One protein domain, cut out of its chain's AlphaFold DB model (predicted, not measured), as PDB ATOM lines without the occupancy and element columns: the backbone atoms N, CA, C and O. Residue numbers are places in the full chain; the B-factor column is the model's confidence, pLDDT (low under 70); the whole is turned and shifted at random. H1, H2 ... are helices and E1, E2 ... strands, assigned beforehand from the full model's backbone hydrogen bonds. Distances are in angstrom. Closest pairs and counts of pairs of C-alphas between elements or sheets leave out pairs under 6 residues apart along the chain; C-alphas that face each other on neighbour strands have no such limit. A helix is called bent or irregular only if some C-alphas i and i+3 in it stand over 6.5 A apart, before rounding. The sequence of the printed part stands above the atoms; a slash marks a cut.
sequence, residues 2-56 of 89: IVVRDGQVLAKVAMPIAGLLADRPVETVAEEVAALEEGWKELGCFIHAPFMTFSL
ATOM      1  N   ILE A   2      41.621  11.105   4.657       96.50
ATOM      2  CA  ILE A   2      41.921  10.492   5.957       96.50
ATOM      3  C   ILE A   2      42.058  11.582   7.023       96.50
ATOM      4  O   ILE A   2      42.634  12.631   6.742       96.50
ATOM      5  N   VAL A   3      41.528  11.332   8.217       96.75
ATOM      6  CA  VAL A   3      41.722  12.167   9.408       96.75
ATOM      7  C   VAL A   3      42.689  11.434  10.330       96.75
ATOM      8  O   VAL A   3      42.482  10.257  10.638       96.75
ATOM      9  N   VAL A   4      43.747  12.124  10.754       97.31
ATOM     10  CA  VAL A   4      44.811  11.564  11.593       97.31
ATOM     11  C   VAL A   4      45.068  12.489  12.777       97.31
ATOM     12  O   VAL A   4      45.239  13.692  12.584       97.31
ATOM     13  N   ARG A   5      45.145  11.919  13.979       96.94
ATOM     14  CA  ARG A   5      45.517  12.610  15.218       96.94
ATOM     15  C   ARG A   5      46.604  11.819  15.926       96.94
ATOM     16  O   ARG A   5      46.446  10.620  16.114       96.94
ATOM     17  N   ASP A   6      47.711  12.468  16.279       96.62
ATOM     18  CA  ASP A   6      48.810  11.851  17.041       96.62
ATOM     19  C   ASP A   6      49.302  10.511  16.445       96.62
ATOM     20  O   ASP A   6      49.593   9.545  17.147       96.62
ATOM     21  N   GLY A   7      49.360  10.436  15.109       96.88
ATOM     22  CA  GLY A   7      49.758   9.234  14.364       96.88
ATOM     23  C   GLY A   7      48.675   8.154  14.235       96.88
ATOM     24  O   GLY A   7      48.911   7.137  13.584       96.88
ATOM     25  N   GLN A   8      47.487   8.362  14.802       97.38
ATOM     26  CA  GLN A   8      46.356   7.440  14.734       97.38
ATOM     27  C   GLN A   8      45.335   7.882  13.687       97.38
ATOM     28  O   GLN A   8      44.962   9.051  13.609       97.38
ATOM     29  N   VAL A   9      44.862   6.931  12.883       97.81
ATOM     30  CA  VAL A   9      43.793   7.166  11.909       97.81
ATOM     31  C   VAL A   9      42.455   7.159  12.635       97.81
ATOM     32  O   VAL A   9      42.031   6.111  13.117       97.81
ATOM     33  N   LEU A  10      41.786   8.308  12.671       97.38
ATOM     34  CA  LEU A  10      40.464   8.447  13.285       97.38
ATOM     35  C   LEU A  10      39.353   8.007  12.323       97.38
ATOM     36  O   LEU A  10      38.433   7.294  12.707       97.38
ATOM     37  N   ALA A  11      39.463   8.395  11.049       97.50
ATOM     38  CA  ALA A  11      38.494   8.055  10.012       97.50
ATOM     39  C   ALA A  11      39.128   8.101   8.617       97.50
ATOM     40  O   ALA A  11      40.103   8.822   8.377       97.50
ATOM     41  N   LYS A  12      38.564   7.344   7.670       96.62
ATOM     42  CA  LYS A  12      38.990   7.346   6.266       96.62
ATOM     43  C   LYS A  12      37.818   7.069   5.327       96.62
ATOM     44  O   LYS A  12      36.993   6.215   5.615       96.62
ATOM     45  N   VAL A  13      37.843   7.716   4.166       96.19
ATOM     46  CA  VAL A  13      37.019   7.365   3.001       96.19
ATOM     47  C   VAL A  13      37.957   7.062   1.841       96.19
ATOM     48  O   VAL A  13      38.738   7.931   1.422       96.19
ATOM     49  N   ALA A  14      37.895   5.834   1.332       95.12
ATOM     50  CA  ALA A  14      38.670   5.400   0.175       95.12
ATOM     51  C   ALA A  14      37.918   5.696  -1.134       95.12
ATOM     52  O   ALA A  14      36.752   5.342  -1.276       95.12
ATOM     53  N   MET A  15      38.613   6.309  -2.096       95.31
ATOM     54  CA  MET A  15      38.098   6.618  -3.437       95.31
ATOM     55  C   MET A  15      39.017   5.980  -4.493       95.31
ATOM     56  O   MET A  15      39.882   6.661  -5.048       95.31
ATOM     57  N   PRO A  16      38.931   4.653  -4.704       96.19
ATOM     58  CA  PRO A  16      39.881   3.910  -5.538       96.19
ATOM     59  C   PRO A  16      39.855   4.314  -7.018       96.19
ATOM     60  O   PRO A  16      40.858   4.163  -7.712       96.19
ATOM     61  N   ILE A  17      38.741   4.852  -7.513       97.31
ATOM     62  CA  ILE A  17      38.607   5.243  -8.916       97.31
ATOM     63  C   ILE A  17      39.034   6.706  -9.046       97.31
ATOM     64  O   ILE A  17      38.298   7.621  -8.670       97.31
ATOM     65  N   ALA A  18      40.250   6.911  -9.558       95.81
ATOM     66  CA  ALA A  18      40.863   8.220  -9.812       95.81
ATOM     67  C   ALA A  18      40.947   9.164  -8.590       95.81
ATOM     68  O   ALA A  18      41.161  10.361  -8.757       95.81
ATOM     69  N   GLY A  19      40.771   8.658  -7.365       91.50
ATOM     70  CA  GLY A  19      40.677   9.501  -6.170       91.50
ATOM     71  C   GLY A  19      39.333  10.223  -6.014       91.50
ATOM     72  O   GLY A  19      39.209  11.050  -5.114       91.50
ATOM     73  N   LEU A  20      38.340   9.921  -6.861       91.88
ATOM     74  CA  LEU A  20      37.068  10.649  -6.945       91.88
ATOM     75  C   LEU A  20      35.849   9.786  -6.617       91.88
ATOM     76  O   LEU A  20      34.903  10.281  -6.012       91.88
ATOM     77  N   LEU A  21      35.858   8.518  -7.034       94.31
ATOM     78  CA  LEU A  21      34.700   7.634  -6.915       94.31
ATOM     79  C   LEU A  21      35.048   6.371  -6.124       94.31
ATOM     80  O   LEU A  21      36.177   5.869  -6.158       94.31
ATOM     81  N   ALA A  22      34.032   5.847  -5.448       96.25
ATOM     82  CA  ALA A  22      34.029   4.525  -4.846       96.25
ATOM     83  C   ALA A  22      33.096   3.599  -5.636       96.25
ATOM     84  O   ALA A  22      32.109   4.041  -6.217       96.25
ATOM     85  N   ASP A  23      33.412   2.311  -5.632       96.75
ATOM     86  CA  ASP A  23      32.653   1.215  -6.248       96.75
ATOM     87  C   ASP A  23      31.689   0.529  -5.260       96.75
ATOM     88  O   ASP A  23      31.136  -0.534  -5.538       96.75
ATOM     89  N   ARG A  24      31.492   1.142  -4.089       97.56
ATOM     90  CA  ARG A  24      30.669   0.639  -2.986       97.56
ATOM     91  C   ARG A  24      29.302   1.334  -2.963       97.56
ATOM     92  O   ARG A  24      29.179   2.423  -3.526       97.56
ATOM     93  N   PRO A  25      28.292   0.750  -2.292       98.19
ATOM     94  CA  PRO A  25      26.984   1.379  -2.124       98.19
ATOM     95  C   PRO A  25      27.073   2.778  -1.505       98.19
ATOM     96  O   PRO A  25      27.947   3.050  -0.676       98.19
ATOM     97  N   VAL A  26      26.150   3.657  -1.898       97.00
ATOM     98  CA  VAL A  26      26.140   5.061  -1.461       97.00
ATOM     99  C   VAL A  26      25.978   5.181   0.050       97.00
ATOM    100  O   VAL A  26      26.606   6.041   0.658       97.00
ATOM    101  N   GLU A  27      25.212   4.286   0.665       98.12
ATOM    102  CA  GLU A  27      24.967   4.242   2.104       98.12
ATOM    103  C   GLU A  27      26.272   3.990   2.867       98.12
ATOM    104  O   GLU A  27      26.599   4.725   3.793       98.12
ATOM    105  N   THR A  28      27.080   3.026   2.410       97.81
ATOM    106  CA  THR A  28      28.395   2.732   3.001       97.81
ATOM    107  C   THR A  28      29.335   3.928   2.890       97.81
ATOM    108  O   THR A  28      30.020   4.278   3.846       97.81
ATOM    109  N   VAL A  29      29.376   4.580   1.726       96.94
ATOM    110  CA  VAL A  29      30.241   5.754   1.529       96.94
ATOM    111  C   VAL A  29      29.754   6.935   2.372       96.94
ATOM    112  O   VAL A  29      30.576   7.659   2.930       96.94
ATOM    113  N   ALA A  30      28.440   7.120   2.506       96.06
ATOM    114  CA  ALA A  30      27.849   8.167   3.332       96.06
ATOM    115  C   ALA A  30      28.194   7.986   4.818       96.06
ATOM    116  O   ALA A  30      28.560   8.961   5.473       96.06
ATOM    117  N   GLU A  31      28.155   6.754   5.332       97.50
ATOM    118  CA  GLU A  31      28.590   6.437   6.699       97.50
ATOM    119  C   GLU A  31      30.077   6.758   6.917       97.50
ATOM    120  O   GLU A  31      30.439   7.387   7.915       97.50
ATOM    121  N   GLU A  32      30.950   6.399   5.970       96.69
ATOM    122  CA  GLU A  32      32.379   6.732   6.055       96.69
ATOM    123  C   GLU A  32      32.627   8.253   6.003       96.69
ATOM    124  O   GLU A  32      33.509   8.767   6.699       96.69
ATOM    125  N   VAL A  33      31.858   8.993   5.192       95.94
ATOM    126  CA  VAL A  33      31.934  10.462   5.121       95.94
ATOM    127  C   VAL A  33      31.456  11.093   6.430       95.94
ATOM    128  O   VAL A  33      32.126  11.997   6.927       95.94
ATOM    129  N   ALA A  34      30.379  10.591   7.036       95.81
ATOM    130  CA  ALA A  34      29.924  11.052   8.349       95.81
ATOM    131  C   ALA A  34      30.987  10.803   9.435       95.81
ATOM    132  O   ALA A  34      31.274  11.687  10.241       95.81
ATOM    133  N   ALA A  35      31.651   9.641   9.412       96.62
ATOM    134  CA  ALA A  35      32.765   9.355  10.317       96.62
ATOM    135  C   ALA A  35      33.960  10.304  10.102       96.62
ATOM    136  O   ALA A  35      34.601  10.718  11.071       96.62
ATOM    137  N   LEU A  36      34.258  10.690   8.850       96.25
ATOM    138  CA  LEU A  36      35.247  11.737   8.577       96.25
ATOM    139  C   LEU A  36      34.844  13.063   9.224       96.25
ATOM    140  O   LEU A  36      35.697  13.687   9.848       96.25
ATOM    141  N   GLU A  37      33.591  13.499   9.082       94.94
ATOM    142  CA  GLU A  37      33.114  14.757   9.673       94.94
ATOM    143  C   GLU A  37      33.278  14.784  11.198       94.94
ATOM    144  O   GLU A  37      33.745  15.789  11.736       94.94
ATOM    145  N   GLU A  38      32.987  13.680  11.887       95.88
ATOM    146  CA  GLU A  38      33.246  13.565  13.328       95.88
ATOM    147  C   GLU A  38      34.744  13.625  13.654       95.88
ATOM    148  O   GLU A  38      35.152  14.359  14.555       95.88
ATOM    149  N   GLY A  39      35.591  12.945  12.875       96.38
ATOM    150  CA  GLY A  39      37.044  13.045  13.029       96.38
ATOM    151  C   GLY A  39      37.568  14.477  12.839       96.38
ATOM    152  O   GLY A  39      38.438  14.928  13.584       96.38
ATOM    153  N   TRP A  40      37.029  15.227  11.875       95.81
ATOM    154  CA  TRP A  40      37.372  16.640  11.675       95.81
ATOM    155  C   TRP A  40      36.975  17.505  12.878       95.81
ATOM    156  O   TRP A  40      37.768  18.358  13.288       95.81
ATOM    157  N   LYS A  41      35.798  17.268  13.475       95.62
ATOM    158  CA  LYS A  41      35.380  17.950  14.713       95.62
ATOM    159  C   LYS A  41      36.327  17.637  15.867       95.62
ATOM    160  O   LYS A  41      36.668  18.541  16.627       95.62
ATOM    161  N   GLU A  42      36.802  16.397  15.970       96.06
ATOM    162  CA  GLU A  42      37.773  15.995  16.995       96.06
ATOM    163  C   GLU A  42      39.120  16.731  16.859       96.06
ATOM    164  O   GLU A  42      39.757  17.061  17.861       96.06
ATOM    165  N   LEU A  43      39.524  17.048  15.624       96.00
ATOM    166  CA  LEU A  43      40.686  17.893  15.327       96.00
ATOM    167  C   LEU A  43      40.433  19.399  15.548       96.00
ATOM    168  O   LEU A  43      41.350  20.200  15.371       96.00
ATOM    169  N   GLY A  44      39.213  19.803  15.914       95.81
ATOM    170  CA  GLY A  44      38.831  21.206  16.102       95.81
ATOM    171  C   GLY A  44      38.447  21.947  14.814       95.81
ATOM    172  O   GLY A  44      38.445  23.178  14.797       95.81
ATOM    173  N   CYS A  45      38.126  21.234  13.729       94.62
ATOM    174  CA  CYS A  45      37.621  21.831  12.492       94.62
ATOM    175  C   CYS A  45      36.088  21.888  12.497       94.62
ATOM    176  O   CYS A  45      35.414  20.862  12.565       94.62
ATOM    177  N   PHE A  46      35.541  23.097  12.362       91.88
ATOM    178  CA  PHE A  46      34.094  23.358  12.357       91.88
ATOM    179  C   PHE A  46      33.586  23.902  11.013       91.88
ATOM    180  O   PHE A  46      32.501  24.475  10.931       91.88
ATOM    181  N   ILE A  47      34.380  23.756   9.950       92.00
ATOM    182  CA  ILE A  47      33.984  24.151   8.596       92.00
ATOM    183  C   ILE A  47      32.817  23.270   8.148       92.00
ATOM    184  O   ILE A  47      32.841  22.055   8.328       92.00
ATOM    185  N   HIS A  48      31.807  23.874   7.527       90.50
ATOM    186  CA  HIS A  48      30.695  23.133   6.944       90.50
ATOM    187  C   HIS A  48      31.177  22.203   5.816       90.50
ATOM    188  O   HIS A  48      31.900  22.639   4.916       90.50
ATOM    189  N   ALA A  49      30.746  20.937   5.847       89.88
ATOM    190  CA  ALA A  49      31.093  19.904   4.866       89.88
ATOM    191  C   ALA A  49      32.610  19.864   4.550       89.88
ATOM    192  O   ALA A  49      33.017  20.122   3.409       89.88
ATOM    193  N   PRO A  50      33.477  19.565   5.540       92.12
ATOM    194  CA  PRO A  50      34.930  19.675   5.400       92.12
ATOM    195  C   PRO A  50      35.471  18.792   4.271       92.12
ATOM    196  O   PRO A  50      36.384  19.204   3.558       92.12
ATOM    197  N   PHE A  51      34.856  17.628   4.035       90.44
ATOM    198  CA  PHE A  51      35.208  16.744   2.925       90.44
ATOM    199  C   PHE A  51      35.103  17.442   1.557       90.44
ATOM    200  O   PHE A  51      36.051  17.406   0.766       90.44
ATOM    201  N   MET A  52      33.981  18.118   1.282       90.00
ATOM    202  CA  MET A  52      33.792  18.853   0.025       90.00
ATOM    203  C   MET A  52      34.644  20.117  -0.024       90.00
ATOM    204  O   MET A  52      35.318  20.359  -1.024       90.00
ATOM    205  N   THR A  53      34.665  20.897   1.057       90.25
ATOM    206  CA  THR A  53      35.398  22.167   1.099       90.25
ATOM    207  C   THR A  53      36.894  21.967   0.841       90.25
ATOM    208  O   THR A  53      37.466  22.653  -0.007       90.25
ATOM    209  N   PHE A  54      37.528  20.980   1.486       89.56
ATOM    210  CA  PHE A  54      38.948  20.687   1.257       89.56
ATOM    211  C   PHE A  54      39.235  20.151  -0.147       89.56
ATOM    212  O   PHE A  54      40.295  20.439  -0.701       89.56
ATOM    213  N   SER A  55      38.286  19.439  -0.757       88.56
ATOM    214  CA  SER A  55      38.428  18.950  -2.136       88.56
ATOM    215  C   SER A  55      38.500  20.087  -3.167       88.56
ATOM    216  O   SER A  55      39.005  19.879  -4.268       88.56
ATOM    217  N   LEU A  56      38.046  21.298  -2.815       87.75
ATOM    218  CA  LEU A  56      38.037  22.474  -3.692       87.75
ATOM    219  C   LEU A  56      39.153  23.490  -3.396       87.75
ATOM    220  O   LEU A  56      39.294  24.455  -4.145       87.75
TER     221      LEU A  56
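What this domain is: This is residues 2 to 56 of the 89 residues of the protein "Adenine deaminase" of Paenibacillus sp. JCM 10914 (UniProt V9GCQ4). One long helix, H1, has a small two-stranded hairpin, E1 and E2, packed on it at its residues 32 to 42, while a short helix, H2, packs on another side of H1 and runs about perpendicular to it. A long stretch with no named element, residues 13 to 25, leads from the hairpin to the first residue of H1. The printed part has 55 residues with two named strands and two named helices, in the order E1, E2, H1, H2; the sheet has the order E1 - E2 and is antiparallel, and the class is mixed, helices and strands. The whole is compact, with a radius of gyration of the C-alphas of 11.3 A, and rounded, with spans of 30 by 23 by 20 A.

Where its parts are: Strand E1 is residues 2 to 5 and begins at C-alpha 2, at (41.921, 10.492, 5.957). Strand E2 is residues 8 to 12 and measures 11.2 A from first to last C-alpha. Helix H1, residues 26 to 42, is 24.4 A long between its first and last C-alphas and begins at C-alpha 26, at (26.140, 5.061, -1.461). Helix H2, residues 50 to 55, is 8.3 A long and ends at C-alpha 55, at (38.428, 18.950, -2.136).

How they stand to each other: E1 and E2 form a hairpin over a tight link of 2 residues, with 156 degrees between their directions. N 3 and O 11 are 2.9 A apart and N 8 and O 5 are 2.8 A apart, both within hydrogen-bond range. The closest C-alphas of E2 and H1 are those of Ala 11 and Leu 36, 5.1 A apart. The closest C-alphas of E1 and H1 are those of Val 3 and Gly 39, 6.0 A apart. H1 and H2 touch, H1 with its residues 33 to 40 alone, and their closest C-alphas are those of Glu 37 and Pro 50, 6.8 A apart. The lines of H1 and H2 are about perpendicular, at 78 degrees. H2 is apart from E1 and from E2. In H1 and H2 every O i to N i+4 pair is within hydrogen-bond range, and neither helix is bent.

The domain as a whole: The two C-alphas farthest apart are those of Asp 6 and Pro 25, at 30.9 A, and the first and last printed C-alphas, of Ile 2 and Leu 56, are 15.9 A apart. The printed part has no cut. The link from E2 to H1 is long, with 13 residues, and the link from H1 to H2 is short, with 7. The mean pLDDT of the printed part is 95.1, and no printed residue is under 70.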